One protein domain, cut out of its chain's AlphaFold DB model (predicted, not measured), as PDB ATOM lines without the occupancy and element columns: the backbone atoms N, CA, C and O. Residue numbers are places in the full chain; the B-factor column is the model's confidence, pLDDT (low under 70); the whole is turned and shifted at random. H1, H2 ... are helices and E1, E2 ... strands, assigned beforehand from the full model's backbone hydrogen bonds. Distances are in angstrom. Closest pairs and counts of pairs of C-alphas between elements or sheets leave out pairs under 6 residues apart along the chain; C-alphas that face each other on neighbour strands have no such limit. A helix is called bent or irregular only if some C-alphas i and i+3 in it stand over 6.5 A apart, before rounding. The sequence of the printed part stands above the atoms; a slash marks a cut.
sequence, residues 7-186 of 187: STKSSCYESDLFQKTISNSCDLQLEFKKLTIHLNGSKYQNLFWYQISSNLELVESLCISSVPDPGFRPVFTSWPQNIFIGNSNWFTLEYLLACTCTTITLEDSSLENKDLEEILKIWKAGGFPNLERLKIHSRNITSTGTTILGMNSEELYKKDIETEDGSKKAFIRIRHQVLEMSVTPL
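This is residues 7 to 186 of the 187 residues of the protein "FBA_2 domain-containing protein" of Caenorhabditis remanei (UniProt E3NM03). A long, twisted sheet of eight strands makes a wall, with E1 to E5 side by side and the meander E6, E7, E8, each strand the antiparallel neighbour of the one before, continuing it. H2 and H4 cover parts of one face, making two layers; H1 lies by the E1 edge, and H5 packs on E7 towards the other end. The 180 printed residues hold five named helices and eight named strands, in the order H1 E1 H2 E2 E3 H3 E4 H4 E5 H5 E6 E7 E8, a mixed class. The mixed sheet has the order E1 E2 E3 E4 E5 E8 E7 E6. The whole is compact, with a radius of gyration of the C-alphas of 17.4 A, yet elongated, spanning 51 by 32 by 23 A.

Find C-alpha 16 at (-43.158, 17.711, 14.896); there H1 begins, residues 16 to 27, 18.2 A long and irregular, with C-alphas 16 and 19 7.0 A apart. Next come E1, residues 32 to 39, 18.4 A; H2, 43 to 53, 15.3 A; E2, 61 to 66; E3, 82 to 86; H3, 93 to 98; and E4, 103 to 106. Then read H4, 113 to 124, 16.7 A; E5, 133 to 137; H5, 153 to 158; E6, 160 to 162; E7, 168 to 175, 23.1 A; and E8, 178 to 185, 23.0 A, ending at C-alpha 185 (-24.285, 48.863, -11.025).

Start at edge strand E1: it is parallel to E2, with N 37 and O 63 2.8 A apart, within hydrogen-bond range. E4 and E5 are parallel too, with N 106 and O 135 at 2.9 A. E5 and E8 are antiparallel, with N 136 and O 179 at 2.8 A. E1, H2, E2 form a strand-helix-strand unit, two parallel neighbour strands with a helix between, as do E3, H3, E4 and E4, H4, E5; their crossovers are right-handed. H1 only grazes the sheet with residues 18 to 26 and touches H2, closest C-alphas Cys 26 and Ile 52, 6.7 A. H4 is on the sheet at a height of 9.5 A. H5 is on the same face, over none of the strands; its closest C-alphas with E7 are Tyr 157 and Arg 173, 5.1 A. H3 is not on the sheet. Every O i to N i+4 pair is within range in H2, H3, H4 and H5; in H1 7 of 8 are.

The farthest C-alphas, Leu 28 and Gly 145, are 52.9 A apart. The printed part has no cut; the links E2 to E3 and E5 to H5 are long. Mean pLDDT of the printed part is 89.4; residues 13 to 14 and 67 to 71 are under 70.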
ATOM      1  N   SER A   7     -39.595  34.475  11.172       90.31
ATOM      2  CA  SER A   7     -38.232  33.942  11.060       90.31
ATOM      3  C   SER A   7     -38.128  32.587  11.743       90.31
ATOM      4  O   SER A   7     -38.466  32.466  12.919       90.31
ATOM      5  N   THR A   8     -37.612  31.585  11.037       89.50
ATOM      6  CA  THR A   8     -37.341  30.261  11.606       89.50
ATOM      7  C   THR A   8     -35.845  30.042  11.815       89.50
ATOM      8  O   THR A   8     -34.998  30.618  11.121       89.50
ATOM      9  N   LYS A   9     -35.506  29.214  12.806       84.88
ATOM     10  CA  LYS A   9     -34.128  28.817  13.123       84.88
ATOM     11  C   LYS A   9     -33.908  27.359  12.736       84.88
ATOM     12  O   LYS A   9     -34.860  26.588  12.675       84.88
ATOM     13  N   SER A  10     -32.648  26.970  12.546       76.44
ATOM     14  CA  SER A  10     -32.280  25.571  12.313       76.44
ATOM     15  C   SER A  10     -32.800  24.663  13.428       76.44
ATOM     16  O   SER A  10     -33.435  23.668  13.144       76.44
ATOM     17  N   SER A  11     -32.701  25.046  14.699       74.75
ATOM     18  CA  SER A  11     -33.227  24.237  15.813       74.75
ATOM     19  C   SER A  11     -34.729  23.908  15.741       74.75
ATOM     20  O   SER A  11     -35.202  23.088  16.519       74.75
ATOM     21  N   CYS A  12     -35.504  24.560  14.868       76.62
ATOM     22  CA  CYS A  12     -36.939  24.331  14.747       76.62
ATOM     23  C   CYS A  12     -37.299  23.039  13.991       76.62
ATOM     24  O   CYS A  12     -38.404  22.550  14.203       76.62
ATOM     25  N   TYR A  13     -36.426  22.480  13.138       69.19
ATOM     26  CA  TYR A  13     -36.795  21.322  12.299       69.19
ATOM     27  C   TYR A  13     -37.022  20.023  13.083       69.19
ATOM     28  O   TYR A  13     -37.725  19.150  12.589       69.19
ATOM     29  N   GLU A  14     -36.474  19.908  14.296       69.69
ATOM     30  CA  GLU A  14     -36.688  18.759  15.194       69.69
ATOM     31  C   GLU A  14     -38.094  18.755  15.822       69.69
ATOM     32  O   GLU A  14     -38.471  17.821  16.521       69.69
ATOM     33  N   SER A  15     -38.881  19.817  15.619       78.50
ATOM     34  CA  SER A  15     -40.247  19.888  16.130       78.50
ATOM     35  C   SER A  15     -41.241  19.263  15.154       78.50
ATOM     36  O   SER A  15     -41.386  19.728  14.023       78.50
ATOM     37  N   ASP A  16     -42.046  18.320  15.645       75.88
ATOM     38  CA  ASP A  16     -43.158  17.711  14.896       75.88
ATOM     39  C   ASP A  16     -44.192  18.737  14.391       75.88
ATOM     40  O   ASP A  16     -44.904  18.504  13.412       75.88
ATOM     41  N   LEU A  17     -44.282  19.903  15.040       83.50
ATOM     42  CA  LEU A  17     -45.200  20.979  14.658       83.50
ATOM     43  C   LEU A  17     -44.625  21.912  13.593       83.50
ATOM     44  O   LEU A  17     -45.377  22.711  13.031       83.50
ATOM     45  N   PHE A  18     -43.321  21.843  13.317       85.44
ATOM     46  CA  PHE A  18     -42.647  22.789  12.435       85.44
ATOM     47  C   PHE A  18     -43.256  22.779  11.038       85.44
ATOM     48  O   PHE A  18     -43.764  23.803  10.587       85.44
ATOM     49  N   GLN A  19     -43.290  21.610  10.393       85.06
ATOM     50  CA  GLN A  19     -43.805  21.482   9.030       85.06
ATOM     51  C   GLN A  19     -45.254  21.963   8.935       85.06
ATOM     52  O   GLN A  19     -45.565  22.823   8.120       85.06
ATOM     53  N   LYS A  20     -46.117  21.506   9.850       87.69
ATOM     54  CA  LYS A  20     -47.526  21.917   9.897       87.69
ATOM     55  C   LYS A  20     -47.691  23.428  10.079       87.69
ATOM     56  O   LYS A  20     -48.560  24.031   9.457       87.69
ATOM     57  N   THR A  21     -46.863  24.045  10.919       89.75
ATOM     58  CA  THR A  21     -46.929  25.490  11.175       89.75
ATOM     59  C   THR A  21     -46.505  26.282   9.942       89.75
ATOM     60  O   THR A  21     -47.167  27.262   9.601       89.75
ATOM     61  N   ILE A  22     -45.445  25.856   9.249       89.75
ATOM     62  CA  ILE A  22     -45.001  26.508   8.011       89.75
ATOM     63  C   ILE A  22     -46.027  26.316   6.898       89.75
ATOM     64  O   ILE A  22     -46.404  27.309   6.288       89.75
ATOM     65  N   SER A  23     -46.545  25.102   6.699       88.31
ATOM     66  CA  SER A  23     -47.616  24.825   5.733       88.31
ATOM     67  C   SER A  23     -48.814  25.749   5.949       88.31
ATOM     68  O   SER A  23     -49.191  26.480   5.040       88.31
ATOM     69  N   ASN A  24     -49.329  25.824   7.180       90.12
ATOM     70  CA  ASN A  24     -50.435  26.723   7.511       90.12
ATOM     71  C   ASN A  24     -50.084  28.201   7.266       90.12
ATOM     72  O   ASN A  24     -50.937  28.983   6.863       90.12
ATOM     73  N   SER A  25     -48.839  28.601   7.534       89.75
ATOM     74  CA  SER A  25     -48.382  29.980   7.317       89.75
ATOM     75  C   SER A  25     -48.301  30.321   5.826       89.75
ATOM     76  O   SER A  25     -48.654  31.432   5.444       89.75
ATOM     77  N   CYS A  26     -47.890  29.367   4.987       87.69
ATOM     78  CA  CYS A  26     -47.922  29.489   3.532       87.69
ATOM     79  C   CYS A  26     -49.362  29.545   3.003       87.69
ATOM     80  O   CYS A  26     -49.664  30.406   2.184       87.69
ATOM     81  N   ASP A  27     -50.263  28.700   3.516       88.69
ATOM     82  CA  ASP A  27     -51.684  28.707   3.131       88.69
ATOM     83  C   ASP A  27     -52.368  30.043   3.494       88.69
ATOM     84  O   ASP A  27     -53.278  30.496   2.802       88.69
ATOM     85  N   LEU A  28     -51.897  30.703   4.558       90.81
ATOM     86  CA  LEU A  28     -52.315  32.046   4.977       90.81
ATOM     87  C   LEU A  28     -51.542  33.185   4.287       90.81
ATOM     88  O   LEU A  28     -51.770  34.347   4.621       90.81
ATOM     89  N   GLN A  29     -50.634  32.871   3.359       90.62
ATOM     90  CA  GLN A  29     -49.793  33.828   2.630       90.62
ATOM     91  C   GLN A  29     -49.003  34.785   3.537       90.62
ATOM     92  O   GLN A  29     -48.849  35.971   3.244       90.62
ATOM     93  N   LEU A  30     -48.497  34.282   4.664       91.12
ATOM     94  CA  LEU A  30     -47.671  35.082   5.563       91.12
ATOM     95  C   LEU A  30     -46.278  35.309   4.971       91.12
ATOM     96  O   LEU A  30     -45.671  34.405   4.398       91.12
ATOM     97  N   GLU A  31     -45.742  36.512   5.170       93.94
ATOM     98  CA  GLU A  31     -44.387  36.851   4.741       93.94
ATOM     99  C   GLU A  31     -43.326  36.303   5.706       93.94
ATOM    100  O   GLU A  31     -43.423  36.408   6.937       93.94
ATOM    101  N   PHE A  32     -42.240  35.790   5.135       93.75
ATOM    102  CA  PHE A  32     -41.089  35.287   5.869       93.75
ATOM    103  C   PHE A  32     -39.886  36.186   5.634       93.75
ATOM    104  O   PHE A  32     -39.401  36.342   4.516       93.75
ATOM    105  N   LYS A  33     -39.320  36.701   6.722       95.44
ATOM    106  CA  LYS A  33     -37.995  37.321   6.685       95.44
ATOM    107  C   LYS A  33     -36.921  36.253   6.496       95.44
ATOM    108  O   LYS A  33     -35.960  36.451   5.763       95.44
ATOM    109  N   LYS A  34     -37.072  35.115   7.177       95.00
ATOM    110  CA  LYS A  34     -36.149  33.987   7.050       95.00
ATOM    111  C   LYS A  34     -36.867  32.659   7.217       95.00
ATOM    112  O   LYS A  34     -37.436  32.397   8.276       95.00
ATOM    113  N   LEU A  35     -36.764  31.795   6.220       93.75
ATOM    114  CA  LEU A  35     -37.251  30.425   6.274       93.75
ATOM    115  C   LEU A  35     -36.062  29.465   6.197       93.75
ATOM    116  O   LEU A  35     -35.344  29.417   5.208       93.75
ATOM    117  N   THR A  36     -35.836  28.717   7.268       91.81
ATOM    118  CA  THR A  36     -34.836  27.647   7.354       91.81
ATOM    119  C   THR A  36     -35.527  26.292   7.240       91.81
ATOM    120  O   THR A  36     -36.428  26.012   8.030       91.81
ATOM    121  N   ILE A  37     -35.101  25.460   6.290       88.19
ATOM    122  CA  ILE A  37     -35.669  24.138   6.000       88.19
ATOM    123  C   ILE A  37     -34.548  23.102   5.988       88.19
ATOM    124  O   ILE A  37     -33.467  23.358   5.459       88.19
ATOM    125  N   HIS A  38     -34.825  21.924   6.547       85.38
ATOM    126  CA  HIS A  38     -33.960  20.759   6.424       85.38
ATOM    127  C   HIS A  38     -34.576  19.746   5.450       85.38
ATOM    128  O   HIS A  38     -35.716  19.329   5.655       85.38
ATOM    129  N   LEU A  39     -33.828  19.371   4.407       80.00
ATOM    130  CA  LEU A  39     -34.252  18.425   3.368       80.00
ATOM    131  C   LEU A  39     -33.346  17.182   3.372       80.00
ATOM    132  O   LEU A  39     -32.171  17.247   3.010       80.00
ATOM    133  N   ASN A  40     -33.914  16.044   3.766       75.75
ATOM    134  CA  ASN A  40     -33.290  14.724   3.881       75.75
ATOM    135  C   ASN A  40     -33.717  13.744   2.771       75.75
ATOM    136  O   ASN A  40     -33.405  12.561   2.852       75.75
ATOM    137  N   GLY A  41     -34.481  14.207   1.775       72.75
ATOM    138  CA  GLY A  41     -34.923  13.399   0.631       72.75
ATOM    139  C   GLY A  41     -36.065  12.411   0.907       72.75
ATOM    140  O   GLY A  41     -36.510  11.721  -0.008       72.75
ATOM    141  N   SER A  42     -36.594  12.339   2.133       76.56
ATOM    142  CA  SER A  42     -37.734  11.462   2.428       76.56
ATOM    143  C   SER A  42     -38.995  11.869   1.651       76.56
ATOM    144  O   SER A  42     -39.275  13.050   1.440       76.56
ATOM    145  N   LYS A  43     -39.830  10.885   1.286       73.56
ATOM    146  CA  LYS A  43     -41.090  11.111   0.546       73.56
ATOM    147  C   LYS A  43     -41.986  12.184   1.186       73.56
ATOM    148  O   LYS A  43     -42.605  12.967   0.471       73.56
ATOM    149  N   TYR A  44     -42.051  12.225   2.517       74.12
ATOM    150  CA  TYR A  44     -42.824  13.228   3.256       74.12
ATOM    151  C   TYR A  44     -42.262  14.640   3.076       74.12
ATOM    152  O   TYR A  44     -43.022  15.582   2.868       74.12
ATOM    153  N   GLN A  45     -40.938  14.787   3.082       76.44
ATOM    154  CA  GLN A  45     -40.306  16.083   2.860       76.44
ATOM    155  C   GLN A  45     -40.413  16.555   1.407       76.44
ATOM    156  O   GLN A  45     -40.477  17.757   1.185       76.44
ATOM    157  N   ASN A  46     -40.539  15.647   0.434       77.94
ATOM    158  CA  ASN A  46     -40.831  16.028  -0.955       77.94
ATOM    159  C   ASN A  46     -42.212  16.694  -1.082       77.94
ATOM    160  O   ASN A  46     -42.347  17.697  -1.778       77.94
ATOM    161  N   LEU A  47     -43.228  16.167  -0.386       80.50
ATOM    162  CA  LEU A  47     -44.569  16.769  -0.355       80.50
ATOM    163  C   LEU A  47     -44.559  18.128   0.353       80.50
ATOM    164  O   LEU A  47     -45.140  19.089  -0.145       80.50
ATOM    165  N   PHE A  48     -43.862  18.212   1.488       83.94
ATOM    166  CA  PHE A  48     -43.683  19.464   2.220       83.94
ATOM    167  C   PHE A  48     -42.964  20.525   1.376       83.94
ATOM    168  O   PHE A  48     -43.403  21.672   1.314       83.94
ATOM    169  N   TRP A  49     -41.899  20.133   0.670       87.12
ATOM    170  CA  TRP A  49     -41.183  21.011  -0.250       87.12
ATOM    171  C   TRP A  49     -42.095  21.530  -1.354       87.12
ATOM    172  O   TRP A  49     -42.121  22.733  -1.583       87.12
ATOM    173  N   TYR A  50     -42.880  20.659  -1.995       84.00
ATOM    174  CA  TYR A  50     -43.807  21.071  -3.048       84.00
ATOM    175  C   TYR A  50     -44.759  22.181  -2.569       84.00
ATOM    176  O   TYR A  50     -44.884  23.199  -3.245       84.00
ATOM    177  N   GLN A  51     -45.338  22.048  -1.369       83.38
ATOM    178  CA  GLN A  51     -46.232  23.066  -0.793       83.38
ATOM    179  C   GLN A  51     -45.527  24.405  -0.513       83.38
ATOM    180  O   GLN A  51     -46.104  25.475  -0.706       83.38
ATOM    181  N   ILE A  52     -44.278  24.369  -0.047       88.06
ATOM    182  CA  ILE A  52     -43.522  25.593   0.250       88.06
ATOM    183  C   ILE A  52     -42.997  26.248  -1.026       88.06
ATOM    184  O   ILE A  52     -42.998  27.473  -1.127       88.06
ATOM    185  N   SER A  53     -42.553  25.447  -1.995       88.88
ATOM    186  CA  SER A  53     -41.867  25.914  -3.203       88.88
ATOM    187  C   SER A  53     -42.711  26.879  -4.041       88.88
ATOM    188  O   SER A  53     -42.155  27.762  -4.690       88.88
ATOM    189  N   SER A  54     -44.043  26.784  -3.963       87.81
ATOM    190  CA  SER A  54     -44.977  27.702  -4.626       87.81
ATOM    191  C   SER A  54     -45.100  29.070  -3.956       87.81
ATOM    192  O   SER A  54     -45.656  29.984  -4.550       87.81
ATOM    193  N   ASN A  55     -44.595  29.228  -2.731       90.69
ATOM    194  CA  ASN A  55     -44.741  30.434  -1.912       90.69
ATOM    195  C   ASN A  55     -43.398  31.142  -1.650       90.69
ATOM    196  O   ASN A  55     -43.318  32.003  -0.776       90.69
ATOM    197  N   LEU A  56     -42.330  30.791  -2.377       93.50
ATOM    198  CA  LEU A  56     -40.989  31.327  -2.117       93.50
ATOM    199  C   LEU A  56     -40.853  32.829  -2.406       93.50
ATOM    200  O   LEU A  56     -39.976  33.463  -1.833       93.50
ATOM    201  N   GLU A  57     -41.753  33.422  -3.190       93.12
ATOM    202  CA  GLU A  57     -41.813  34.881  -3.396       93.12
ATOM    203  C   GLU A  57     -42.141  35.648  -2.105       93.12
ATOM    204  O   GLU A  57     -41.736  36.795  -1.936       93.12
ATOM    205  N   LEU A  58     -42.828  34.998  -1.156       92.94
ATOM    206  CA  LEU A  58     -43.121  35.548   0.172       92.94
ATOM    207  C   LEU A  58     -41.932  35.405   1.137       92.94
ATOM    208  O   LEU A  58     -42.024  35.801   2.301       92.94
ATOM    209  N   VAL A  59     -40.825  34.809   0.684       94.94
ATOM    210  CA  VAL A  59     -39.639  34.512   1.487       94.94
ATOM    211  C   VAL A  59     -38.485  35.420   1.070       94.94
ATOM    212  O   VAL A  59     -37.906  35.303  -0.005       94.94
ATOM    213  N   GLU A  60     -38.078  36.302   1.978       96.38
ATOM    214  CA  GLU A  60     -36.927  37.187   1.778       96.38
ATOM    215  C   GLU A  60     -35.605  36.404   1.802       96.38
ATOM    216  O   GLU A  60     -34.731  36.611   0.961       96.38
ATOM    217  N   SER A  61     -35.445  35.472   2.746       96.94
ATOM    218  CA  SER A  61     -34.248  34.636   2.853       96.94
ATOM    219  C   SER A  61     -34.597  33.175   3.102       96.94
ATOM    220  O   SER A  61     -35.147  32.824   4.147       96.94
ATOM    221  N   LEU A  62     -34.239  32.313   2.156       95.62
ATOM    222  CA  LEU A  62     -34.347  30.867   2.284       95.62
ATOM    223  C   LEU A  62     -32.991  30.276   2.673       95.62
ATOM    224  O   LEU A  62     -31.970  30.548   2.048       95.62
ATOM    225  N   CYS A  63     -32.992  29.434   3.697       94.75
ATOM    226  CA  CYS A  63     -31.843  28.658   4.127       94.75
ATOM    227  C   CYS A  63     -32.207  27.178   4.040       94.75
ATOM    228  O   CYS A  63     -33.108  26.722   4.742       94.75
ATOM    229  N   ILE A  64     -31.516  26.428   3.191       90.94
ATOM    230  CA  ILE A  64     -31.701  24.987   3.049       90.94
ATOM    231  C   ILE A  64     -30.470  24.303   3.629       90.94
ATOM    232  O   ILE A  64     -29.357  24.508   3.152       90.94
ATOM    233  N   SER A  65     -30.662  23.468   4.645       84.88
ATOM    234  CA  SER A  65     -29.671  22.466   5.032       84.88
ATOM    235  C   SER A  65     -30.086  21.124   4.437       84.88
ATOM    236  O   SER A  65     -31.221  20.687   4.614       84.88
ATOM    237  N   SER A  66     -29.191  20.463   3.707       70.88
ATOM    238  CA  SER A  66     -29.456  19.129   3.163       70.88
ATOM    239  C   SER A  66     -28.501  18.096   3.744       70.88
ATOM    240  O   SER A  66     -27.351  18.410   4.031       70.88
ATOM    241  N   VAL A  67     -28.957  16.855   3.882       63.09
ATOM    242  CA  VAL A  67     -28.082  15.678   3.837       63.09
ATOM    243  C   VAL A  67     -28.613  14.844   2.674       63.09
ATOM    244  O   VAL A  67     -29.772  14.428   2.735       63.09
ATOM    245  N   PRO A  68     -27.857  14.678   1.576       60.56
ATOM    246  CA  PRO A  68     -28.465  14.247   0.332       60.56
ATOM    247  C   PRO A  68     -28.691  12.734   0.314       60.56
ATOM    248  O   PRO A  68     -27.746  11.946   0.377       60.56
ATOM    249  N   ASP A  69     -29.950  12.348   0.120       68.38
ATOM    250  CA  ASP A  69     -30.248  11.279  -0.827       68.38
ATOM    251  C   ASP A  69     -29.818  11.782  -2.224       68.38
ATOM    252  O   ASP A  69     -30.332  12.814  -2.671       68.38
ATOM    253  N   PRO A  70     -28.884  11.111  -2.925       61.78
ATOM    254  CA  PRO A  70     -28.453  11.489  -4.274       61.78
ATOM    255  C   PRO A  70     -29.595  11.574  -5.303       61.78
ATOM    256  O   PRO A  70     -29.432  12.201  -6.352       61.78
ATOM    257  N   GLY A  71     -30.742  10.942  -5.030       66.56
ATOM    258  CA  GLY A  71     -31.945  11.018  -5.856       66.56
ATOM    259  C   GLY A  71     -32.807  12.265  -5.626       66.56
ATOM    260  O   GLY A  71     -33.708  12.529  -6.422       66.56
ATOM    261  N   PHE A  72     -32.558  13.048  -4.571       73.81
ATOM    262  CA  PHE A  72     -33.371  14.218  -4.248       73.81
ATOM    263  C   PHE A  72     -33.016  15.420  -5.133       73.81
ATOM    264  O   PHE A  72     -31.909  15.955  -5.081       73.81
ATOM    265  N   ARG A  73     -33.983  15.864  -5.946       77.88
ATOM    266  CA  ARG A  73     -33.877  17.036  -6.828       77.88
ATOM    267  C   ARG A  73     -35.105  17.934  -6.629       77.88
ATOM    268  O   ARG A  73     -36.134  17.678  -7.256       77.88
ATOM    269  N   PRO A  74     -35.048  18.921  -5.718       84.75
ATOM    270  CA  PRO A  74     -36.190  19.778  -5.425       84.75
ATOM    271  C   PRO A  74     -36.511  20.684  -6.613       84.75
ATOM    272  O   PRO A  74     -35.664  21.443  -7.068       84.75
ATOM    273  N   VAL A  75     -37.756  20.650  -7.080       86.81
ATOM    274  CA  VAL A  75     -38.224  21.560  -8.132       86.81
ATOM    275  C   VAL A  75     -38.585  22.905  -7.504       86.81
ATOM    276  O   VAL A  75     -39.326  22.944  -6.522       86.81
ATOM    277  N   PHE A  76     -38.063  23.995  -8.064       89.50
ATOM    278  CA  PHE A  76     -38.419  25.364  -7.686       89.50
ATOM    279  C   PHE A  76     -39.450  25.901  -8.677       89.50
ATOM    280  O   PHE A  76     -39.206  25.909  -9.882       89.50
ATOM    281  N   THR A  77     -40.602  26.342  -8.175       89.00
ATOM    282  CA  THR A  77     -41.637  27.019  -8.980       89.00
ATOM    283  C   THR A  77     -41.529  28.538  -8.902       89.00
ATOM    284  O   THR A  77     -41.988  29.232  -9.801       89.00
ATOM    285  N   SER A  78     -40.914  29.047  -7.836       92.19
ATOM    286  CA  SER A  78     -40.528  30.443  -7.651       92.19
ATOM    287  C   SER A  78     -39.252  30.511  -6.807       92.19
ATOM    288  O   SER A  78     -38.753  29.481  -6.340       92.19
ATOM    289  N   TRP A  79     -38.697  31.710  -6.630       95.31
ATOM    290  CA  TRP A  79     -37.433  31.915  -5.924       95.31
ATOM    291  C   TRP A  79     -37.552  33.005  -4.853       95.31
ATOM    292  O   TRP A  79     -38.273  33.982  -5.058       95.31
ATOM    293  N   PRO A  80     -36.830  32.867  -3.728       96.25
ATOM    294  CA  PRO A  80     -36.699  33.929  -2.738       96.25
ATOM    295  C   PRO A  80     -35.749  35.024  -3.244       96.25
ATOM    296  O   PRO A  80     -35.018  34.838  -4.219       96.25
ATOM    297  N   GLN A  81     -35.667  36.141  -2.519       96.31
ATOM    298  CA  GLN A  81     -34.649  37.161  -2.806       96.31
ATOM    299  C   GLN A  81     -33.238  36.635  -2.509       96.31
ATOM    300  O   GLN A  81     -32.331  36.758  -3.330       96.31
ATOM    301  N   ASN A  82     -33.062  36.003  -1.349       98.06
ATOM    302  CA  ASN A  82     -31.782  35.467  -0.906       98.06
ATOM    303  C   ASN A  82     -31.888  33.961  -0.690       98.06
ATOM    304  O   ASN A  82     -32.799  33.495  -0.001       98.06
ATOM    305  N   ILE A  83     -30.916  33.207  -1.194       96.88
ATOM    306  CA  ILE A  83     -30.840  31.766  -0.974       96.88
ATOM    307  C   ILE A  83     -29.471  31.354  -0.435       96.88
ATOM    308  O   ILE A  83     -28.416  31.728  -0.949       96.88
ATOM    309  N   PHE A  84     -29.507  30.559   0.629       97.06
ATOM    310  CA  PHE A  84     -28.363  29.861   1.190       97.06
ATOM    311  C   PHE A  84     -28.640  28.361   1.153       97.06
ATOM    312  O   PHE A  84     -29.668  27.915   1.665       97.06
ATOM    313  N   ILE A  85     -27.723  27.579   0.589       94.31
ATOM    314  CA  ILE A  85     -27.839  26.121   0.518       94.31
ATOM    315  C   ILE A  85     -26.563  25.496   1.075       94.31
ATOM    316  O   ILE A  85     -25.493  25.617   0.482       94.31
ATOM    317  N   GLY A  86     -26.689  24.806   2.208       91.75
ATOM    318  CA  GLY A  86     -25.661  23.901   2.716       91.75
ATOM    319  C   GLY A  86     -25.777  22.525   2.060       91.75
ATOM    320  O   GLY A  86     -26.892  22.041   1.857       91.75
ATOM    321  N   ASN A  87     -24.641  21.885   1.763       89.62
ATOM    322  CA  ASN A  87     -24.581  20.621   1.012       89.62
ATOM    323  C   ASN A  87     -25.267  20.731  -0.357       89.62
ATOM    324  O   ASN A  87     -26.150  19.952  -0.714       89.62
ATOM    325  N   SER A  88     -24.846  21.731  -1.125       91.25
ATOM    326  CA  SER A  88     -25.418  22.127  -2.413       91.25
ATOM    327  C   SER A  88     -24.973  21.266  -3.610       91.25
ATOM    328  O   SER A  88     -25.096  21.694  -4.752       91.25
ATOM    329  N   ASN A  89     -24.507  20.032  -3.390       89.19
ATOM    330  CA  ASN A  89     -24.084  19.100  -4.452       89.19
ATOM    331  C   ASN A  89     -25.181  18.769  -5.484       89.19
ATOM    332  O   ASN A  89     -24.878  18.335  -6.589       89.19
ATOM    333  N   TRP A  90     -26.456  18.932  -5.127       88.88
ATOM    334  CA  TRP A  90     -27.589  18.731  -6.038       88.88
ATOM    335  C   TRP A  90     -27.954  19.997  -6.833       88.88
ATOM    336  O   TRP A  90     -28.734  19.917  -7.783       88.88
ATOM    337  N   PHE A  91     -27.415  21.161  -6.456       91.75
ATOM    338  CA  PHE A  91     -27.696  22.443  -7.096       91.75
ATOM    339  C   PHE A  91     -26.777  22.627  -8.311       91.75
ATOM    340  O   PHE A  91     -25.603  22.977  -8.188       91.75
ATOM    341  N   THR A  92     -27.318  22.339  -9.492       93.44
ATOM    342  CA  THR A  92     -26.607  22.382 -10.775       93.44
ATOM    343  C   THR A  92     -26.534  23.793 -11.363       93.44
ATOM    344  O   THR A  92     -27.224  24.714 -10.919       93.44
ATOM    345  N   LEU A  93     -25.740  23.950 -12.427       95.50
ATOM    346  CA  LEU A  93     -25.717  25.174 -13.229       95.50
ATOM    347  C   LEU A  93     -27.115  25.522 -13.776       95.50
ATOM    348  O   LEU A  93     -27.484  26.688 -13.786       95.50
ATOM    349  N   GLU A  94     -27.930  24.529 -14.146       94.81
ATOM    350  CA  GLU A  94     -29.312  24.751 -14.603       94.81
ATOM    351  C   GLU A  94     -30.170  25.454 -13.539       94.81
ATOM    352  O   GLU A  94     -30.876  26.410 -13.855       94.81
ATOM    353  N   TYR A  95     -30.070  25.044 -12.265       94.06
ATOM    354  CA  TYR A  95     -30.752  25.743 -11.170       94.06
ATOM    355  C   TYR A  95     -30.237  27.170 -10.999       94.06
ATOM    356  O   TYR A  95     -31.029  28.083 -10.774       94.06
ATOM    357  N   LEU A  96     -28.922  27.374 -11.118       95.81
ATOM    358  CA  LEU A  96     -28.324  28.701 -11.004       95.81
ATOM    359  C   LEU A  96     -28.854  29.651 -12.085       95.81
ATOM    360  O   LEU A  96     -29.195  30.788 -11.772       95.81
ATOM    361  N   LEU A  97     -28.965  29.176 -13.329       94.62
ATOM    362  CA  LEU A  97     -29.484  29.952 -14.459       94.62
ATOM    363  C   LEU A  97     -30.979  30.262 -14.339       94.62
ATOM    364  O   LEU A  97     -31.430  31.289 -14.840       94.62
ATOM    365  N   ALA A  98     -31.738  29.402 -13.662       94.44
ATOM    366  CA  ALA A  98     -33.151  29.633 -13.383       94.44
ATOM    367  C   ALA A  98     -33.402  30.531 -12.150       94.44
ATOM    368  O   ALA A  98     -34.504  31.063 -12.027       94.44
ATOM    369  N   CYS A  99     -32.428  30.698 -11.239       93.94
ATOM    370  CA  CYS A  99     -32.569  31.502 -10.011       93.94
ATOM    371  C   CYS A  99     -32.743  32.980 -10.361       93.94
ATOM    372  O   CYS A  99     -31.855  33.608 -10.932       93.94
ATOM    373  N   THR A 100     -33.847  33.579  -9.920       95.38
ATOM    374  CA  THR A 100     -34.074  35.033 -10.029       95.38
ATOM    375  C   THR A 100     -33.592  35.803  -8.793       95.38
ATOM    376  O   THR A 100     -33.969  36.957  -8.587       95.38
ATOM    377  N   CYS A 101     -32.785  35.140  -7.968       97.00
ATOM    378  CA  CYS A 101     -32.306  35.550  -6.657       97.00
ATOM    379  C   CYS A 101     -31.279  36.692  -6.759       97.00
ATOM    380  O   CYS A 101     -30.461  36.706  -7.680       97.00
ATOM    381  N   THR A 102     -31.265  37.611  -5.792       97.44
ATOM    382  CA  THR A 102     -30.259  38.686  -5.721       97.44
ATOM    383  C   THR A 102     -28.983  38.218  -5.033       97.44
ATOM    384  O   THR A 102     -27.880  38.545  -5.470       97.44
ATOM    385  N   THR A 103     -29.113  37.392  -3.991       98.31
ATOM    386  CA  THR A 103     -27.973  36.788  -3.293       98.31
ATOM    387  C   THR A 103     -28.072  35.275  -3.286       98.31
ATOM    388  O   THR A 103     -29.049  34.701  -2.805       98.31
ATOM    389  N   ILE A 104     -27.010  34.621  -3.748       98.44
ATOM    390  CA  ILE A 104     -26.895  33.165  -3.804       98.44
ATOM    391  C   ILE A 104     -25.632  32.751  -3.051       98.44
ATOM    392  O   ILE A 104     -24.539  33.253  -3.309       98.44
ATOM    393  N   THR A 105     -25.768  31.845  -2.084       98.19
ATOM    394  CA  THR A 105     -24.632  31.226  -1.391       98.19
ATOM    395  C   THR A 105     -24.784  29.712  -1.378       98.19
ATOM    396  O   THR A 105     -25.729  29.179  -0.801       98.19
ATOM    397  N   LEU A 106     -23.829  29.033  -2.006       96.94
ATOM    398  CA  LEU A 106     -23.766  27.583  -2.127       96.94
ATOM    399  C   LEU A 106     -22.549  27.076  -1.350       96.94
ATOM    400  O   LEU A 106     -21.417  27.432  -1.676       96.94
ATOM    401  N   GLU A 107     -22.778  26.266  -0.322       95.94
ATOM    402  CA  GLU A 107     -21.722  25.588   0.435       95.94
ATOM    403  C   GLU A 107     -21.720  24.094   0.080       95.94
ATOM    404  O   GLU A 107     -22.779  23.501  -0.150       95.94
ATOM    405  N   ASP A 108     -20.530  23.493   0.010       93.44
ATOM    406  CA  ASP A 108     -20.307  22.107  -0.438       93.44
ATOM    407  C   ASP A 108     -21.021  21.803  -1.773       93.44
ATOM    408  O   ASP A 108     -21.843  20.891  -1.872       93.44
ATOM    409  N   SER A 109     -20.752  22.635  -2.782       93.81
ATOM    410  CA  SER A 109     -21.287  22.497  -4.140       93.81
ATOM    411  C   SER A 109     -20.479  21.498  -4.973       93.81
ATOM    412  O   SER A 109     -19.283  21.307  -4.740       93.81
ATOM    413  N   SER A 110     -21.101  20.923  -6.004       93.62
ATOM    414  CA  SER A 110     -20.420  20.108  -7.016       93.62
ATOM    415  C   SER A 110     -19.899  20.917  -8.210       93.62
ATOM    416  O   SER A 110     -19.220  20.336  -9.055       93.62
ATOM    417  N   LEU A 111     -20.227  22.212  -8.301       95.88
ATOM    418  CA  LEU A 111     -19.817  23.085  -9.405       95.88
ATOM    419  C   LEU A 111     -18.292  23.196  -9.490       95.88
ATOM    420  O   LEU A 111     -17.613  23.347  -8.476       95.88
ATOM    421  N   GLU A 112     -17.759  23.155 -10.703       95.25
ATOM    422  CA  GLU A 112     -16.319  23.143 -10.961       95.25
ATOM    423  C   GLU A 112     -15.873  24.311 -11.852       95.25
ATOM    424  O   GLU A 112     -16.682  25.115 -12.314       95.25
ATOM    425  N   ASN A 113     -14.565  24.430 -12.109       93.75
ATOM    426  CA  ASN A 113     -13.993  25.541 -12.881       93.75
ATOM    427  C   ASN A 113     -14.660  25.775 -14.253       93.75
ATOM    428  O   ASN A 113     -14.791  26.930 -14.655       93.75
ATOM    429  N   LYS A 114     -15.113  24.720 -14.949       94.44
ATOM    430  CA  LYS A 114     -15.813  24.861 -16.240       94.44
ATOM    431  C   LYS A 114     -17.178  25.541 -16.091       94.44
ATOM    432  O   LYS A 114     -17.566  26.328 -16.947       94.44
ATOM    433  N   ASP A 115     -17.880  25.269 -14.989       96.38
ATOM    434  CA  ASP A 115     -19.174  25.888 -14.705       96.38
ATOM    435  C   ASP A 115     -18.968  27.368 -14.380       96.38
ATOM    436  O   ASP A 115     -19.747  28.211 -14.809       96.38
ATOM    437  N   LEU A 116     -17.870  27.703 -13.686       93.25
ATOM    438  CA  LEU A 116     -17.491  29.096 -13.443       93.25
ATOM    439  C   LEU A 116     -17.208  29.844 -14.748       93.25
ATOM    440  O   LEU A 116     -17.613  30.994 -14.891       93.25
ATOM    441  N   GLU A 117     -16.530  29.206 -15.703       94.94
ATOM    442  CA  GLU A 117     -16.298  29.798 -17.020       94.94
ATOM    443  C   GLU A 117     -17.616  30.115 -17.733       94.94
ATOM    444  O   GLU A 117     -17.769  31.208 -18.280       94.94
ATOM    445  N   GLU A 118     -18.581  29.199 -17.676       97.12
ATOM    446  CA  GLU A 118     -19.900  29.399 -18.270       97.12
ATOM    447  C   GLU A 118     -20.696  30.504 -17.562       97.12
ATOM    448  O   GLU A 118     -21.249  31.386 -18.220       97.12
ATOM    449  N   ILE A 119     -20.673  30.538 -16.225       96.44
ATOM    450  CA  ILE A 119     -21.282  31.614 -15.426       96.44
ATOM    451  C   ILE A 119     -20.741  32.977 -15.864       96.44
ATOM    452  O   ILE A 119     -21.517  33.908 -16.071       96.44
ATOM    453  N   LEU A 120     -19.423  33.108 -16.045       95.25
ATOM    454  CA  LEU A 120     -18.824  34.381 -16.446       95.25
ATOM    455  C   LEU A 120     -19.113  34.749 -17.907       95.25
ATOM    456  O   LEU A 120     -19.253  35.934 -18.208       95.25
ATOM    457  N   LYS A 121     -19.234  33.774 -18.817       96.19
ATOM    458  CA  LYS A 121     -19.692  34.029 -20.195       96.19
ATOM    459  C   LYS A 121     -21.120  34.565 -20.211       96.19
ATOM    460  O   LYS A 121     -21.387  35.565 -20.871       96.19
ATOM    461  N   ILE A 122     -22.009  33.941 -19.444       96.19
ATOM    462  CA  ILE A 122     -23.414  34.343 -19.337       96.19
ATOM    463  C   ILE A 122     -23.536  35.712 -18.667       96.19
ATOM    464  O   ILE A 122     -24.290  36.553 -19.150       96.19
ATOM    465  N   TRP A 123     -22.753  35.975 -17.616       95.75
ATOM    466  CA  TRP A 123     -22.655  37.304 -17.014       95.75
ATOM    467  C   TRP A 123     -22.276  38.361 -18.052       95.75
ATOM    468  O   TRP A 123     -22.987  39.348 -18.201       95.75
ATOM    469  N   LYS A 124     -21.207  38.137 -18.827       95.19
ATOM    470  CA  LYS A 124     -20.790  39.074 -19.879       95.19
ATOM    471  C   LYS A 124     -21.900  39.347 -20.894       95.19
ATOM    472  O   LYS A 124     -22.067  40.490 -21.291       95.19
ATOM    473  N   ALA A 125     -22.691  38.342 -21.253       95.94
ATOM    474  CA  ALA A 125     -23.826  38.497 -22.161       95.94
ATOM    475  C   ALA A 125     -25.055  39.206 -21.538       95.94
ATOM    476  O   ALA A 125     -26.114  39.246 -22.162       95.94
ATOM    477  N   GLY A 126     -24.956  39.739 -20.312       93.62
ATOM    478  CA  GLY A 126     -26.054  40.419 -19.613       93.62
ATOM    479  C   GLY A 126     -26.985  39.481 -18.833       93.62
ATOM    480  O   GLY A 126     -28.084  39.874 -18.441       93.62
ATOM    481  N   GLY A 127     -26.575  38.230 -18.607       93.62
ATOM    482  CA  GLY A 127     -27.308  37.287 -17.765       93.62
ATOM    483  C   GLY A 127     -27.310  37.678 -16.283       93.62
ATOM    484  O   GLY A 127     -26.580  38.563 -15.845       93.62
ATOM    485  N   PHE A 128     -28.120  36.972 -15.490       94.00
ATOM    486  CA  PHE A 128     -28.293  37.217 -14.049       94.00
ATOM    487  C   PHE A 128     -28.762  38.649 -13.711       94.00
ATOM    488  O   PHE A 128     -28.124  39.347 -12.918       94.00
ATOM    489  N   PRO A 129     -29.907  39.102 -14.257       91.00
ATOM    490  CA  PRO A 129     -30.325  40.504 -14.184       91.00
ATOM    491  C   PRO A 129     -30.529  41.019 -12.756       91.00
ATOM    492  O   PRO A 129     -30.319  42.204 -12.507       91.00
ATOM    493  N   ASN A 130     -30.894  40.149 -11.811       94.12
ATOM    494  CA  ASN A 130     -31.151  40.527 -10.419       94.12
ATOM    495  C   ASN A 130     -29.947  40.305  -9.496       94.12
ATOM    496  O   ASN A 130     -30.004  40.693  -8.334       94.12
ATOM    497  N   LEU A 131     -28.887  39.649  -9.971       96.19
ATOM    498  CA  LEU A 131     -27.808  39.196  -9.104       96.19
ATOM    499  C   LEU A 131     -26.995  40.379  -8.576       96.19
ATOM    500  O   LEU A 131     -26.501  41.213  -9.331       96.19
ATOM    501  N   GLU A 132     -26.827  40.399  -7.262       97.06
ATOM    502  CA  GLU A 132     -25.965  41.317  -6.524       97.06
ATOM    503  C   GLU A 132     -24.747  40.578  -5.969       97.06
ATOM    504  O   GLU A 132     -23.638  41.114  -5.938       97.06
ATOM    505  N   ARG A 133     -24.935  39.317  -5.550       97.62
ATOM    506  CA  ARG A 133     -23.861  38.505  -4.979       97.62
ATOM    507  C   ARG A 133     -24.031  37.014  -5.243       97.62
ATOM    508  O   ARG A 133     -25.047  36.418  -4.890       97.62
ATOM    509  N   LEU A 134     -22.971  36.382  -5.736       98.06
ATOM    510  CA  LEU A 134     -22.844  34.930  -5.851       98.06
ATOM    511  C   LEU A 134     -21.614  34.462  -5.075       98.06
ATOM    512  O   LEU A 134     -20.499  34.913  -5.322       98.06
ATOM    513  N   LYS A 135     -21.807  33.528  -4.144       97.94
ATOM    514  CA  LYS A 135     -20.721  32.825  -3.458       97.94
ATOM    515  C   LYS A 135     -20.896  31.322  -3.639       97.94
ATOM    516  O   LYS A 135     -21.936  30.776  -3.283       97.94
ATOM    517  N   ILE A 136     -19.862  30.656  -4.137       97.94
ATOM    518  CA  ILE A 136     -19.831  29.205  -4.330       97.94
ATOM    519  C   ILE A 136     -18.592  28.666  -3.629       97.94
ATOM    520  O   ILE A 136     -17.477  29.032  -3.986       97.94
ATOM    521  N   HIS A 137     -18.783  27.790  -2.650       97.00
ATOM    522  CA  HIS A 137     -17.724  26.969  -2.080       97.00
ATOM    523  C   HIS A 137     -17.849  25.543  -2.628       97.00
ATOM    524  O   HIS A 137     -18.843  24.855  -2.383       97.00
ATOM    525  N   SER A 138     -16.837  25.096  -3.364       95.50
ATOM    526  CA  SER A 138     -16.753  23.740  -3.902       95.50
ATOM    527  C   SER A 138     -15.322  23.235  -3.897       95.50
ATOM    528  O   SER A 138     -14.408  23.900  -4.384       95.50
ATOM    529  N   ARG A 139     -15.144  21.984  -3.467       94.06
ATOM    530  CA  ARG A 139     -13.850  21.290  -3.538       94.06
ATOM    531  C   ARG A 139     -13.359  21.075  -4.971       94.06
ATOM    532  O   ARG A 139     -12.173  20.831  -5.161       94.06
ATOM    533  N   ASN A 140     -14.251  21.204  -5.953       93.88
ATOM    534  CA  ASN A 140     -13.946  21.075  -7.375       93.88
ATOM    535  C   ASN A 140     -13.461  22.399  -7.993       93.88
ATOM    536  O   ASN A 140     -13.062  22.423  -9.155       93.88
ATOM    537  N   ILE A 141     -13.474  23.503  -7.234       92.06
ATOM    538  CA  ILE A 141     -12.920  24.787  -7.664       92.06
ATOM    539  C   ILE A 141     -11.450  24.857  -7.258       92.06
ATOM    540  O   ILE A 141     -11.089  24.907  -6.080       92.06
ATOM    541  N   THR A 142     -10.585  24.938  -8.260       88.12
ATOM    542  CA  THR A 142      -9.151  25.161  -8.086       88.12
ATOM    543  C   THR A 142      -8.788  26.584  -8.502       88.12
ATOM    544  O   THR A 142      -9.416  27.178  -9.376       88.12
ATOM    545  N   SER A 143      -7.798  27.173  -7.826       81.94
ATOM    546  CA  SER A 143      -7.247  28.501  -8.174       81.94
ATOM    547  C   SER A 143      -5.847  28.408  -8.779       81.94
ATOM    548  O   SER A 143      -5.404  29.317  -9.472       81.94
ATOM    549  N   THR A 144      -5.149  27.299  -8.547       82.44
ATOM    550  CA  THR A 144      -3.774  27.070  -8.988       82.44
ATOM    551  C   THR A 144      -3.748  26.281 -10.289       82.44
ATOM    552  O   THR A 144      -4.347  25.212 -10.362       82.44
ATOM    553  N   GLY A 145      -3.016  26.770 -11.292       80.69
ATOM    554  CA  GLY A 145      -2.779  26.044 -12.548       80.69
ATOM    555  C   GLY A 145      -3.981  25.953 -13.494       80.69
ATOM    556  O   GLY A 145      -3.871  25.328 -14.543       80.69
ATOM    557  N   THR A 146      -5.101  26.592 -13.154       84.88
ATOM    558  CA  THR A 146      -6.278  26.721 -14.017       84.88
ATOM    559  C   THR A 146      -6.462  28.172 -14.434       84.88
ATOM    560  O   THR A 146      -6.159  29.095 -13.673       84.88
ATOM    561  N   THR A 147      -6.993  28.372 -15.634       88.88
ATOM    562  CA  THR A 147      -7.453  29.676 -16.108       88.88
ATOM    563  C   THR A 147      -8.963  29.647 -16.298       88.88
ATOM    564  O   THR A 147      -9.547  28.596 -16.545       88.88
ATOM    565  N   ILE A 148      -9.607  30.798 -16.140       89.31
ATOM    566  CA  ILE A 148     -11.023  31.007 -16.446       89.31
ATOM    567  C   ILE A 148     -11.084  32.248 -17.324       89.31
ATOM    568  O   ILE A 148     -10.485  33.270 -16.994       89.31
ATOM    569  N   LEU A 149     -11.741  32.144 -18.483       90.06
ATOM    570  CA  LEU A 149     -11.673  33.161 -19.544       90.06
ATOM    571  C   LEU A 149     -10.228  33.506 -19.962       90.06
ATOM    572  O   LEU A 149      -9.923  34.647 -20.302       90.06
ATOM    573  N   GLY A 150      -9.320  32.525 -19.897       90.81
ATOM    574  CA  GLY A 150      -7.897  32.719 -20.185       90.81
ATOM    575  C   GLY A 150      -7.118  33.491 -19.111       90.81
ATOM    576  O   GLY A 150      -5.936  33.740 -19.315       90.81
ATOM    577  N   MET A 151      -7.744  33.835 -17.981       90.62
ATOM    578  CA  MET A 151      -7.127  34.564 -16.869       90.62
ATOM    579  C   MET A 151      -6.873  33.638 -15.681       90.62
ATOM    580  O   MET A 151      -7.697  32.779 -15.362       90.62
ATOM    581  N   ASN A 152      -5.750  33.818 -14.995       90.69
ATOM    582  CA  ASN A 152      -5.504  33.164 -13.712       90.69
ATOM    583  C   ASN A 152      -6.253  33.875 -12.563       90.69
ATOM    584  O   ASN A 152      -6.843  34.944 -12.732       90.69
ATOM    585  N   SER A 153      -6.222  33.296 -11.358       86.81
ATOM    586  CA  SER A 153      -6.940  33.847 -10.201       86.81
ATOM    587  C   SER A 153      -6.487  35.252  -9.780       86.81
ATOM    588  O   SER A 153      -7.297  36.013  -9.251       86.81
ATOM    589  N   GLU A 154      -5.212  35.609  -9.975       87.50
ATOM    590  CA  GLU A 154      -4.711  36.950  -9.644       87.50
ATOM    591  C   GLU A 154      -5.152  38.001 -10.662       87.50
ATOM    592  O   GLU A 154      -5.444  39.135 -10.282       87.50
ATOM    593  N   GLU A 155      -5.196  37.635 -11.942       90.94
ATOM    594  CA  GLU A 155      -5.683  38.495 -13.020       90.94
ATOM    595  C   GLU A 155      -7.176  38.780 -12.858       90.94
ATOM    596  O   GLU A 155      -7.578  39.942 -12.915       90.94
ATOM    597  N   LEU A 156      -7.978  37.749 -12.558       88.06
ATOM    598  CA  LEU A 156      -9.406  37.905 -12.256       88.06
ATOM    599  C   LEU A 156      -9.641  38.813 -11.050       88.06
ATOM    600  O   LEU A 156     -10.479  39.700 -11.107       88.06
ATOM    601  N   TYR A 157      -8.859  38.649  -9.978       86.81
ATOM    602  CA  TYR A 157      -8.988  39.480  -8.778       86.81
ATOM    603  C   TYR A 157      -8.708  40.971  -9.029       86.81
ATOM    604  O   TYR A 157      -9.177  41.824  -8.281       86.81
ATOM    605  N   LYS A 158      -7.906  41.298 -10.044       87.69
ATOM    606  CA  LYS A 158      -7.535  42.682 -10.373       87.69
ATOM    607  C   LYS A 158      -8.472  43.321 -11.398       87.69
ATOM    608  O   LYS A 158      -8.316  44.511 -11.668       87.69
ATOM    609  N   LYS A 159      -9.387  42.555 -11.996       88.31
ATOM    610  CA  LYS A 159     -10.188  42.993 -13.136       88.31
ATOM    611  C   LYS A 159     -11.677  42.893 -12.832       88.31
ATOM    612  O   LYS A 159     -12.192  41.814 -12.558       88.31
ATOM    613  N   ASP A 160     -12.366  44.014 -12.987       90.19
ATOM    614  CA  ASP A 160     -13.822  44.021 -13.047       90.19
ATOM    615  C   ASP A 160     -14.271  43.448 -14.402       90.19
ATOM    616  O   ASP A 160     -13.718  43.790 -15.453       90.19
ATOM    617  N   ILE A 161     -15.262  42.555 -14.385       92.12
ATOM    618  CA  ILE A 161     -15.875  42.025 -15.605       92.12
ATOM    619  C   ILE A 161     -17.195  42.746 -15.842       92.12
ATOM    620  O   ILE A 161     -18.160  42.558 -15.101       92.12
ATOM    621  N   GLU A 162     -17.221  43.561 -16.887       93.75
ATOM    622  CA  GLU A 162     -18.399  44.289 -17.357       93.75
ATOM    623  C   GLU A 162     -19.293  43.414 -18.241       93.75
ATOM    624  O   GLU A 162     -18.815  42.517 -18.949       93.75
ATOM    625  N   THR A 163     -20.596  43.683 -18.183       94.38
ATOM    626  CA  THR A 163     -21.571  43.197 -19.160       94.38
ATOM    627  C   THR A 163     -21.336  43.882 -20.510       94.38
ATOM    628  O   THR A 163     -20.848  45.008 -20.577       94.38
ATOM    629  N   GLU A 164     -21.674  43.217 -21.613       93.31
ATOM    630  CA  GLU A 164     -21.473  43.743 -22.972       93.31
ATOM    631  C   GLU A 164     -22.278  45.018 -23.251       93.31
ATOM    632  O   GLU A 164     -21.860  45.846 -24.056       93.31
ATOM    633  N   ASP A 165     -23.406  45.194 -22.563       91.69
ATOM    634  CA  ASP A 165     -24.219  46.410 -22.618       91.69
ATOM    635  C   ASP A 165     -23.692  47.546 -21.719       91.69
ATOM    636  O   ASP A 165     -24.251  48.642 -21.736       91.69
ATOM    637  N   GLY A 166     -22.638  47.299 -20.933       90.56
ATOM    638  CA  GLY A 166     -22.046  48.268 -20.011       90.56
ATOM    639  C   GLY A 166     -22.939  48.654 -18.828       90.56
ATOM    640  O   GLY A 166     -22.631  49.620 -18.139       90.56
ATOM    641  N   SER A 167     -24.039  47.938 -18.574       89.69
ATOM    642  CA  SER A 167     -24.988  48.284 -17.504       89.69
ATOM    643  C   SER A 167     -24.480  47.931 -16.104       89.69
ATOM    644  O   SER A 167     -24.865  48.559 -15.111       89.69
ATOM    645  N   LYS A 168     -23.636  46.899 -15.988       93.12
ATOM    646  CA  LYS A 168     -23.142  46.391 -14.704       93.12
ATOM    647  C   LYS A 168     -21.725  45.862 -14.830       93.12
ATOM    648  O   LYS A 168     -21.283  45.418 -15.887       93.12
ATOM    649  N   LYS A 169     -21.036  45.814 -13.695       94.75
ATOM    650  CA  LYS A 169     -19.755  45.124 -13.565       94.75
ATOM    651  C   LYS A 169     -19.725  44.218 -12.352       94.75
ATOM    652  O   LYS A 169     -20.438  44.448 -11.379       94.75
ATOM    653  N   ALA A 170     -18.887  43.195 -12.408       94.62
ATOM    654  CA  ALA A 170     -18.688  42.276 -11.305       94.62
ATOM    655  C   ALA A 170     -17.223  42.207 -10.890       94.62
ATOM    656  O   ALA A 170     -16.334  42.005 -11.720       94.62
ATOM    657  N   PHE A 171     -17.003  42.311  -9.584       95.00
ATOM    658  CA  PHE A 171     -15.737  41.998  -8.948       95.00
ATOM    659  C   PHE A 171     -15.693  40.505  -8.626       95.00
ATOM    660  O   PHE A 171     -16.585  39.998  -7.940       95.00
ATOM    661  N   ILE A 172     -14.667  39.803  -9.110       93.00
ATOM    662  CA  ILE A 172     -14.566  38.345  -8.999       93.00
ATOM    663  C   ILE A 172     -13.323  37.955  -8.213       93.00
ATOM    664  O   ILE A 172     -12.208  38.397  -8.481       93.00
ATOM    665  N   ARG A 173     -13.504  37.054  -7.254       91.44
ATOM    666  CA  ARG A 173     -12.434  36.516  -6.426       91.44
ATOM    667  C   ARG A 173     -12.524  35.003  -6.382       91.44
ATOM    668  O   ARG A 173     -13.548  34.452  -5.997       91.44
ATOM    669  N   ILE A 174     -11.409  34.342  -6.678       90.19
ATOM    670  CA  ILE A 174     -11.272  32.896  -6.507       90.19
ATOM    671  C   ILE A 174     -10.138  32.630  -5.532       90.19
ATOM    672  O   ILE A 174      -8.991  32.982  -5.801       90.19
ATOM    673  N   ARG A 175     -10.452  32.042  -4.377       87.44
ATOM    674  CA  ARG A 175      -9.456  31.634  -3.375       87.44
ATOM    675  C   ARG A 175      -9.932  30.402  -2.631       87.44
ATOM    676  O   ARG A 175     -11.076  30.373  -2.206       87.44
ATOM    677  N   HIS A 176      -9.029  29.446  -2.408       83.94
ATOM    678  CA  HIS A 176      -9.259  28.286  -1.538       83.94
ATOM    679  C   HIS A 176     -10.649  27.651  -1.731       83.94
ATOM    680  O   HIS A 176     -11.454  27.682  -0.808       83.94
ATOM    681  N   GLN A 177     -10.938  27.118  -2.927       91.88
ATOM    682  CA  GLN A 177     -12.208  26.432  -3.231       91.88
ATOM    683  C   GLN A 177     -13.459  27.334  -3.222       91.88
ATOM    684  O   GLN A 177     -14.573  26.848  -3.389       91.88
ATOM    685  N   VAL A 178     -13.290  28.652  -3.071       93.38
ATOM    686  CA  VAL A 178     -14.375  29.638  -3.112       93.38
ATOM    687  C   VAL A 178     -14.271  30.489  -4.367       93.38
ATOM    688  O   VAL A 178     -13.229  31.101  -4.605       93.38
ATOM    689  N   LEU A 179     -15.376  30.587  -5.105       94.44
ATOM    690  CA  LEU A 179     -15.682  31.702  -5.995       94.44
ATOM    691  C   LEU A 179     -16.589  32.688  -5.254       94.44
ATOM    692  O   LEU A 179     -17.606  32.302  -4.677       94.44
ATOM    693  N   GLU A 180     -16.250  33.965  -5.319       95.69
ATOM    694  CA  GLU A 180     -17.115  35.063  -4.916       95.69
ATOM    695  C   GLU A 180     -17.201  36.081  -6.050       95.69
ATOM    696  O   GLU A 180     -16.188  36.455  -6.640       95.69
ATOM    697  N   MET A 181     -18.420  36.505  -6.348       95.56
ATOM    698  CA  MET A 181     -18.750  37.501  -7.351       95.56
ATOM    699  C   MET A 181     -19.679  38.528  -6.708       95.56
ATOM    700  O   MET A 181     -20.724  38.164  -6.164       95.56
ATOM    701  N   SER A 182     -19.288  39.797  -6.780       95.75
ATOM    702  CA  SER A 182     -20.056  40.928  -6.259       95.75
ATOM    703  C   SER A 182     -20.341  41.902  -7.390       95.75
ATOM    704  O   SER A 182     -19.413  42.371  -8.048       95.75
ATOM    705  N   VAL A 183     -21.613  42.204  -7.619       94.19
ATOM    706  CA  VAL A 183     -22.064  43.070  -8.708       94.19
ATOM    707  C   VAL A 183     -22.148  44.511  -8.224       94.19
ATOM    708  O   VAL A 183     -22.638  44.796  -7.136       94.19
ATOM    709  N   THR A 184     -21.661  45.432  -9.048       89.50
ATOM    710  CA  THR A 184     -21.796  46.877  -8.866       89.50
ATOM    711  C   THR A 184     -22.512  47.441 -10.095       89.50
ATOM    712  O   THR A 184     -22.030  47.221 -11.213       89.50
ATOM    713  N   PRO A 185     -23.659  48.127  -9.932       78.81
ATOM    714  CA  PRO A 185     -24.285  48.863 -11.025       78.81
ATOM    715  C   PRO A 185     -23.322  49.914 -11.583       78.81
ATOM    716  O   PRO A 185     -22.546  50.499 -10.825       78.81
ATOM    717  N   LEU A 186     -23.367  50.144 -12.893       76.44
ATOM    718  CA  LEU A 186     -22.711  51.292 -13.506       76.44
ATOM    719  C   LEU A 186     -23.757  52.408 -13.646       76.44
ATOM    720  O   LEU A 186     -24.873  52.146 -14.093       76.44
TER     721      LEU A 186